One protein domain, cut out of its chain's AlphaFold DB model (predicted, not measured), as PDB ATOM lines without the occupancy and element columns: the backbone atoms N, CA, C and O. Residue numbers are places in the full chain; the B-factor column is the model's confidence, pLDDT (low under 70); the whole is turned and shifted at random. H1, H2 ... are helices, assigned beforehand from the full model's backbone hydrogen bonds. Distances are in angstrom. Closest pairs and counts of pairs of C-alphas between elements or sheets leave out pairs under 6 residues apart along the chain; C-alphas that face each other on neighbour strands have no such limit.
ATOM      1  N   GLY A   4     -32.562 -24.317  15.249       83.69
ATOM      2  CA  GLY A   4     -31.396 -24.768  16.007       83.69
ATOM      3  C   GLY A   4     -30.062 -24.213  15.510       83.69
ATOM      4  O   GLY A   4     -29.177 -23.964  16.318       83.69
ATOM      5  N   HIS A   5     -29.908 -23.964  14.205       88.75
ATOM      6  CA  HIS A   5     -28.691 -23.328  13.681       88.75
ATOM      7  C   HIS A   5     -28.580 -21.852  14.086       88.75
ATOM      8  O   HIS A   5     -27.487 -21.395  14.404       88.75
ATOM      9  N   LEU A   6     -29.705 -21.127  14.131       91.31
ATOM     10  CA  LEU A   6     -29.736 -19.734  14.587       91.31
ATOM     11  C   LEU A   6     -29.455 -19.650  16.089       91.31
ATOM     12  O   LEU A   6     -28.640 -18.837  16.509       91.31
ATOM     13  N   LEU A   7     -30.053 -20.549  16.879       92.44
ATOM     14  CA  LEU A   7     -29.815 -20.633  18.322       92.44
ATOM     15  C   LEU A   7     -28.340 -20.904  18.642       92.44
ATOM     16  O   LEU A   7     -27.771 -20.248  19.508       92.44
ATOM     17  N   LYS A   8     -27.688 -21.801  17.890       91.19
ATOM     18  CA  LYS A   8     -26.238 -22.030  18.005       91.19
ATOM     19  C   LYS A   8     -25.415 -20.792  17.648       91.19
ATOM     20  O   LYS A   8     -24.407 -20.544  18.297       91.19
ATOM     21  N   GLY A   9     -25.829 -20.026  16.639       93.06
ATOM     22  CA  GLY A   9     -25.170 -18.771  16.269       93.06
ATOM     23  C   GLY A   9     -25.250 -17.723  17.379       93.06
ATOM     24  O   GLY A   9     -24.228 -17.152  17.746       93.06
ATOM     25  N   ILE A  10     -26.438 -17.532  17.962       92.50
ATOM     26  CA  ILE A  10     -26.646 -16.643  19.117       92.50
ATOM     27  C   ILE A  10     -25.751 -17.086  20.274       92.50
ATOM     28  O   ILE A  10     -24.976 -16.301  20.808       92.50
ATOM     29  N   ALA A  11     -25.798 -18.368  20.617       92.88
ATOM     30  CA  ALA A  11     -24.998 -18.933  21.687       92.88
ATOM     31  C   ALA A  11     -23.479 -18.759  21.469       92.88
ATOM     32  O   ALA A  11     -22.760 -18.391  22.396       92.88
ATOM     33  N   ALA A  12     -22.990 -18.952  20.241       93.12
ATOM     34  CA  ALA A  12     -21.591 -18.721  19.891       93.12
ATOM     35  C   ALA A  12     -21.193 -17.238  19.989       93.12
ATOM     36  O   ALA A  12     -20.081 -16.940  20.421       93.12
ATOM     37  N   ALA A  13     -22.094 -16.309  19.650       92.06
ATOM     38  CA  ALA A  13     -21.849 -14.874  19.802       92.06
ATOM     39  C   ALA A  13     -21.636 -14.481  21.275       92.06
ATOM     40  O   ALA A  13     -20.764 -13.674  21.573       92.06
ATOM     41  N   PHE A  14     -22.352 -15.113  22.209       92.25
ATOM     42  CA  PHE A  14     -22.154 -14.896  23.650       92.25
ATOM     43  C   PHE A  14     -20.859 -15.516  24.201       92.25
ATOM     44  O   PHE A  14     -20.363 -15.087  25.243       92.25
ATOM     45  N   LEU A  15     -20.290 -16.512  23.515       91.88
ATOM     46  CA  LEU A  15     -18.979 -17.086  23.849       91.88
ATOM     47  C   LEU A  15     -17.811 -16.289  23.255       91.88
ATOM     48  O   LEU A  15     -16.674 -16.455  23.699       91.88
ATOM     49  N   TYR A  16     -18.075 -15.437  22.266       91.38
ATOM     50  CA  TYR A  16     -17.058 -14.594  21.662       91.38
ATOM     51  C   TYR A  16     -16.582 -13.530  22.659       91.38
ATOM     52  O   TYR A  16     -17.374 -12.785  23.240       91.38
ATOM     53  N   LYS A  17     -15.263 -13.475  22.852       89.88
ATOM     54  CA  LYS A  17     -14.582 -12.507  23.711       89.88
ATOM     55  C   LYS A  17     -13.454 -11.870  22.924       89.88
ATOM     56  O   LYS A  17     -12.607 -12.581  22.385       89.88
ATOM     57  N   ASN A  18     -13.461 -10.549  22.864       91.88
ATOM     58  CA  ASN A  18     -12.416  -9.772  22.228       91.88
ATOM     59  C   ASN A  18     -12.312  -8.418  22.937       91.88
ATOM     60  O   ASN A  18     -13.264  -7.644  22.913       91.88
ATOM     61  N   ASP A  19     -11.166  -8.153  23.558       91.94
ATOM     62  CA  ASP A  19     -10.940  -6.933  24.342       91.94
ATOM     63  C   ASP A  19     -10.683  -5.700  23.455       91.94
ATOM     64  O   ASP A  19     -10.822  -4.567  23.916       91.94
ATOM     65  N   ASP A  20     -10.369  -5.912  22.173       94.88
ATOM     66  CA  ASP A  20     -10.197  -4.851  21.174       94.88
ATOM     67  C   ASP A  20     -11.519  -4.470  20.483       94.88
ATOM     68  O   ASP A  20     -11.559  -3.518  19.701       94.88
ATOM     69  N   ASP A  21     -12.603  -5.208  20.747       94.12
ATOM     70  CA  ASP A  21     -13.941  -4.937  20.227       94.12
ATOM     71  C   ASP A  21     -14.817  -4.329  21.336       94.12
ATOM     72  O   ASP A  21     -15.295  -5.054  22.216       94.12
ATOM     73  N   PRO A  22     -15.078  -3.006  21.304       93.38
ATOM     74  CA  PRO A  22     -15.887  -2.341  22.321       93.38
ATOM     75  C   PRO A  22     -17.276  -2.959  22.503       93.38
ATOM     76  O   PRO A  22     -17.779  -2.976  23.623       93.38
ATOM     77  N   GLN A  23     -17.882  -3.501  21.439       90.62
ATOM     78  CA  GLN A  23     -19.197  -4.138  21.535       90.62
ATOM     79  C   GLN A  23     -19.112  -5.495  22.230       90.62
ATOM     80  O   GLN A  23     -19.990  -5.834  23.019       90.62
ATOM     81  N   ALA A  24     -18.045  -6.262  21.986       93.12
ATOM     82  CA  ALA A  24     -17.821  -7.513  22.700       93.12
ATOM     83  C   ALA A  24     -17.561  -7.257  24.192       93.12
ATOM     84  O   ALA A  24     -18.108  -7.967  25.034       93.12
ATOM     85  N   VAL A  25     -16.791  -6.219  24.534       94.81
ATOM     86  CA  VAL A  25     -16.560  -5.817  25.931       94.81
ATOM     87  C   VAL A  25     -17.867  -5.402  26.612       94.81
ATOM     88  O   VAL A  25     -18.155  -5.871  27.713       94.81
ATOM     89  N   GLU A  26     -18.680  -4.571  25.959       94.25
ATOM     90  CA  GLU A  26     -19.976  -4.127  26.485       94.25
ATOM     91  C   GLU A  26     -20.941  -5.305  26.690       94.25
ATOM     92  O   GLU A  26     -21.516  -5.458  27.772       94.25
ATOM     93  N   LEU A  27     -21.045  -6.193  25.695       94.19
ATOM     94  CA  LEU A  27     -21.871  -7.397  25.763       94.19
ATOM     95  C   LEU A  27     -21.449  -8.293  26.932       94.19
ATOM     96  O   LEU A  27     -22.299  -8.755  27.689       94.19
ATOM     97  N   GLN A  28     -20.146  -8.537  27.103       93.62
ATOM     98  CA  GLN A  28     -19.631  -9.380  28.185       93.62
ATOM     99  C   GLN A  28     -19.829  -8.733  29.563       93.62
ATOM    100  O   GLN A  28     -20.110  -9.443  30.530       93.62
ATOM    101  N   ALA A  29     -19.735  -7.403  29.661       95.06
ATOM    102  CA  ALA A  29     -20.025  -6.674  30.892       95.06
ATOM    103  C   ALA A  29     -21.505  -6.800  31.284       95.06
ATOM    104  O   ALA A  29     -21.807  -7.201  32.410       95.06
ATOM    105  N   MET A  30     -22.427  -6.556  30.346       94.81
ATOM    106  CA  MET A  30     -23.862  -6.722  30.589       94.81
ATOM    107  C   MET A  30     -24.216  -8.179  30.885       94.81
ATOM    108  O   MET A  30     -24.999  -8.449  31.793       94.81
ATOM    109  N   PHE A  31     -23.599  -9.125  30.177       94.00
ATOM    110  CA  PHE A  31     -23.816 -10.546  30.406       94.00
ATOM    111  C   PHE A  31     -23.394 -10.969  31.819       94.00
ATOM    112  O   PHE A  31     -24.119 -11.714  32.480       94.00
ATOM    113  N   ALA A  32     -22.268 -10.451  32.315       92.94
ATOM    114  CA  ALA A  32     -21.812 -10.696  33.680       92.94
ATOM    115  C   ALA A  32     -22.727 -10.059  34.744       92.94
ATOM    116  O   ALA A  32     -22.885 -10.629  35.823       92.94
ATOM    117  N   GLU A  33     -23.330  -8.903  34.455       95.75
ATOM    118  CA  GLU A  33     -24.190  -8.173  35.395       95.75
ATOM    119  C   GLU A  33     -25.641  -8.684  35.411       95.75
ATOM    120  O   GLU A  33     -26.234  -8.867  36.476       95.75
ATOM    121  N   GLN A  34     -26.230  -8.907  34.237       94.25
ATOM    122  CA  GLN A  34     -27.666  -9.139  34.065       94.25
ATOM    123  C   GLN A  34     -28.024 -10.587  33.712       94.25
ATOM    124  O   GLN A  34     -29.192 -10.967  33.840       94.25
ATOM    125  N   GLY A  35     -27.053 -11.402  33.298       93.50
ATOM    126  CA  GLY A  35     -27.278 -12.777  32.848       93.50
ATOM    127  C   GLY A  35     -27.681 -12.883  31.374       93.50
ATOM    128  O   GLY A  35     -27.843 -11.881  30.673       93.50
ATOM    129  N   PHE A  36     -27.799 -14.119  30.883       93.94
ATOM    130  CA  PHE A  36     -27.927 -14.416  29.450       93.94
ATOM    131  C   PHE A  36     -29.229 -13.862  28.869       93.94
ATOM    132  O   PHE A  36     -29.220 -13.149  27.869       93.94
ATOM    133  N   GLU A  37     -30.349 -14.159  29.522       94.62
ATOM    134  CA  GLU A  37     -31.691 -13.885  29.018       94.62
ATOM    135  C   GLU A  37     -31.949 -12.388  28.891       94.62
ATOM    136  O   GLU A  37     -32.434 -11.927  27.859       94.62
ATOM    137  N   LYS A  38     -31.570 -11.616  29.916       95.19
ATOM    138  CA  LYS A  38     -31.728 -10.156  29.912       95.19
ATOM    139  C   LYS A  38     -30.834  -9.493  28.876       95.19
ATOM    140  O   LYS A  38     -31.290  -8.600  28.172       95.19
ATOM    141  N   THR A  39     -29.595  -9.959  28.751       95.69
ATOM    142  CA  THR A  39     -28.646  -9.422  27.772       95.69
ATOM    143  C   THR A  39     -29.122  -9.698  26.348       95.69
ATOM    144  O   THR A  39     -29.161  -8.792  25.520       95.69
ATOM    145  N   LEU A  40     -29.567 -10.927  26.064       95.12
ATOM    146  CA  LEU A  40     -30.127 -11.274  24.761       95.12
ATOM    147  C   LEU A  40     -31.370 -10.433  24.461       95.12
ATOM    148  O   LEU A  40     -31.433  -9.821  23.399       95.12
ATOM    149  N   ALA A  41     -32.327 -10.361  25.387       95.12
ATOM    150  CA  ALA A  41     -33.545  -9.568  25.227       95.12
ATOM    151  C   ALA A  41     -33.250  -8.079  24.981       95.12
ATOM    152  O   ALA A  41     -33.889  -7.465  24.133       95.12
ATOM    153  N   HIS A  42     -32.251  -7.518  25.669       93.62
ATOM    154  CA  HIS A  42     -31.850  -6.124  25.509       93.62
ATOM    155  C   HIS A  42     -31.352  -5.814  24.089       93.62
ATOM    156  O   HIS A  42     -31.852  -4.887  23.461       93.62
ATOM    157  N   TYR A  43     -30.412  -6.607  23.561       92.44
ATOM    158  CA  TYR A  43     -29.798  -6.336  22.252       92.44
ATOM    159  C   TYR A  43     -30.618  -6.825  21.055       92.44
ATOM    160  O   TYR A  43     -30.467  -6.306  19.953       92.44
ATOM    161  N   SER A  44     -31.456  -7.845  21.242       90.88
ATOM    162  CA  SER A  44     -32.281  -8.409  20.165       90.88
ATOM    163  C   SER A  44     -33.725  -7.906  20.168       90.88
ATOM    164  O   SER A  44     -34.500  -8.313  19.305       90.88
ATOM    165  N   GLU A  45     -34.089  -7.068  21.146       92.94
ATOM    166  CA  GLU A  45     -35.459  -6.592  21.399       92.94
ATOM    167  C   GLU A  45     -36.488  -7.732  21.542       92.94
ATOM    168  O   GLU A  45     -37.698  -7.546  21.389       92.94
ATOM    169  N   LEU A  46     -36.014  -8.945  21.844       92.44
ATOM    170  CA  LEU A  46     -36.863 -10.098  22.094       92.44
ATOM    171  C   LEU A  46     -37.519  -9.980  23.467       92.44
ATOM    172  O   LEU A  46     -36.948  -9.455  24.420       92.44
ATOM    173  N   ASN A  47     -38.714 -10.557  23.595       93.50
ATOM    174  CA  ASN A  47     -39.305 -10.745  24.911       93.50
ATOM    175  C   ASN A  47     -38.427 -11.716  25.720       93.50
ATOM    176  O   ASN A  47     -38.182 -12.842  25.277       93.50
ATOM    177  N   VAL A  48     -37.985 -11.280  26.902       93.81
ATOM    178  CA  VAL A  48     -37.160 -12.067  27.831       93.81
ATOM    179  C   VAL A  48     -37.824 -13.389  28.232       93.81
ATOM    180  O   VAL A  48     -37.132 -14.386  28.398       93.81
ATOM    181  N   ASP A  49     -39.158 -13.420  28.285       93.38
ATOM    182  CA  ASP A  49     -39.948 -14.606  28.634       93.38
ATOM    183  C   ASP A  49     -40.310 -15.463  27.406       93.38
ATOM    184  O   ASP A  49     -41.118 -16.392  27.493       93.38
ATOM    185  N   SER A  50     -39.773 -15.141  26.224       93.62
ATOM    186  CA  SER A  50     -40.036 -15.927  25.020       93.62
ATOM    187  C   SER A  50     -39.283 -17.253  25.031       93.62
ATOM    188  O   SER A  50     -38.122 -17.340  25.429       93.62
ATOM    189  N   GLU A  51     -39.916 -18.280  24.466       92.69
ATOM    190  CA  GLU A  51     -39.315 -19.606  24.297       92.69
ATOM    191  C   GLU A  51     -37.982 -19.549  23.527       92.69
ATOM    192  O   GLU A  51     -37.064 -20.314  23.801       92.69
ATOM    193  N   ILE A  52     -37.829 -18.595  22.601       92.06
ATOM    194  CA  ILE A  52     -36.589 -18.403  21.836       92.06
ATOM    195  C   ILE A  52     -35.421 -18.020  22.752       92.06
ATOM    196  O   ILE A  52     -34.315 -18.522  22.550       92.06
ATOM    197  N   VAL A  53     -35.650 -17.164  23.752       94.00
ATOM    198  CA  VAL A  53     -34.614 -16.751  24.711       94.00
ATOM    199  C   VAL A  53     -34.195 -17.934  25.581       94.00
ATOM    200  O   VAL A  53     -32.998 -18.171  25.749       94.00
ATOM    201  N   THR A  54     -35.156 -18.738  26.043       94.12
ATOM    202  CA  THR A  54     -34.879 -19.977  26.783       94.12
ATOM    203  C   THR A  54     -34.063 -20.961  25.945       94.12
ATOM    204  O   THR A  54     -33.003 -21.410  26.377       94.12
ATOM    205  N   LEU A  55     -34.490 -21.238  24.712       94.06
ATOM    206  CA  LEU A  55     -33.794 -22.157  23.809       94.06
ATOM    207  C   LEU A  55     -32.387 -21.664  23.429       94.06
ATOM    208  O   LEU A  55     -31.478 -22.468  23.217       94.06
ATOM    209  N   ALA A  56     -32.184 -20.348  23.330       93.88
ATOM    210  CA  ALA A  56     -30.869 -19.767  23.075       93.88
ATOM    211  C   ALA A  56     -29.943 -19.932  24.286       93.88
ATOM    212  O   ALA A  56     -28.764 -20.245  24.110       93.88
ATOM    213  N   HIS A  57     -30.476 -19.783  25.502       94.62
ATOM    214  CA  HIS A  57     -29.717 -20.024  26.723       94.62
ATOM    215  C   HIS A  57     -29.326 -21.503  26.847       94.62
ATOM    216  O   HIS A  57     -28.166 -21.813  27.113       94.62
ATOM    217  N   GLU A  58     -30.242 -22.425  26.558       94.62
ATOM    218  CA  GLU A  58     -29.935 -23.859  26.507       94.62
ATOM    219  C   GLU A  58     -28.840 -24.174  25.477       94.62
ATOM    220  O   GLU A  58     -27.903 -24.917  25.771       94.62
ATOM    221  N   ALA A  59     -28.907 -23.569  24.287       94.06
ATOM    222  CA  ALA A  59     -27.874 -23.726  23.266       94.06
ATOM    223  C   ALA A  59     -26.510 -23.176  23.721       94.06
ATOM    224  O   ALA A  59     -25.481 -23.772  23.403       94.06
ATOM    225  N   TYR A  60     -26.491 -22.078  24.479       94.75
ATOM    226  CA  TYR A  60     -25.282 -21.534  25.099       94.75
ATOM    227  C   TYR A  60     -24.693 -22.477  26.142       94.75
ATOM    228  O   TYR A  60     -23.501 -22.776  26.086       94.75
ATOM    229  N   LEU A  61     -25.521 -23.015  27.039       93.75
ATOM    230  CA  LEU A  61     -25.079 -23.991  28.036       93.75
ATOM    231  C   LEU A  61     -24.544 -25.276  27.394       93.75
ATOM    232  O   LEU A  61     -23.623 -25.874  27.934       93.75
ATOM    233  N   ALA A  62     -25.085 -25.682  26.244       93.06
ATOM    234  CA  ALA A  62     -24.618 -26.851  25.504       93.06
ATOM    235  C   ALA A  62     -23.311 -26.624  24.715       93.06
ATOM    236  O   ALA A  62     -22.676 -27.599  24.315       93.06
ATOM    237  N   LEU A  63     -22.940 -25.368  24.436       88.88
ATOM    238  CA  LEU A  63     -21.695 -25.006  23.738       88.88
ATOM    239  C   LEU A  63     -20.537 -24.680  24.690       88.88
ATOM    240  O   LEU A  63     -19.388 -24.684  24.247       88.88
ATOM    241  N   LYS A  64     -20.843 -24.359  25.950       77.75
ATOM    242  CA  LYS A  64     -19.874 -24.091  27.017       77.75
ATOM    243  C   LYS A  64     -19.238 -25.379  27.542       77.75
ATOM    244  O   LYS A  64     -18.023 -25.327  27.835       77.75
TER     245      LYS A  64
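AT A GLANCE: This is residues 4 to 64 of the 64 residues of a protein of Vibrio variabilis (UniProt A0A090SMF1). Four short helices make two pairs, H1 crossed with H4 and the hairpin of H2 and H3, and H3 packs on H4 to join them. The 61 printed residues hold four named helices, H1 to H4 in chain order, and no named strand: all helix, mostly crossed. The whole is compact, radius of gyration of the C-alphas 10.9 A, yet elongated, 32 by 20 by 15 A.

HOW THE PARTS SIT: H1, residues 4 to 15, touches H4, residues 51 to 63, at a steep tilt of 63 degrees; the closest C-alphas, Ala 11 and Tyr 60, are 4.3 A apart. H2, residues 22 to 34, with 27 to 31 alone touches H3, residues 36 to 44; closest C-alphas Phe 31 and Thr 39, 5.6 A. H4 touches H3 with 53 to 57 alone; closest C-alphas Glu 37 and Val 53, 5.9 A. H2 and H4 are apart. In H1, H2, H3 and H4 every O i to N i+4 pair is within hydrogen-bond range.

IN THESE COORDINATES: H1 begins at C-alpha 4 (-31.396, -24.768, 16.007) and spans 16.6 A, H2 18.0 A, H3 11.9 A; H4 spans 18.4 A to C-alpha 63 (-21.695, -25.006, 23.738).

THE WHOLE: The C-alphas farthest apart, Asp 20 and Glu 51, are 32.8 A apart. The printed part has no cut, no link is long, and no printed residue is under pLDDT 70.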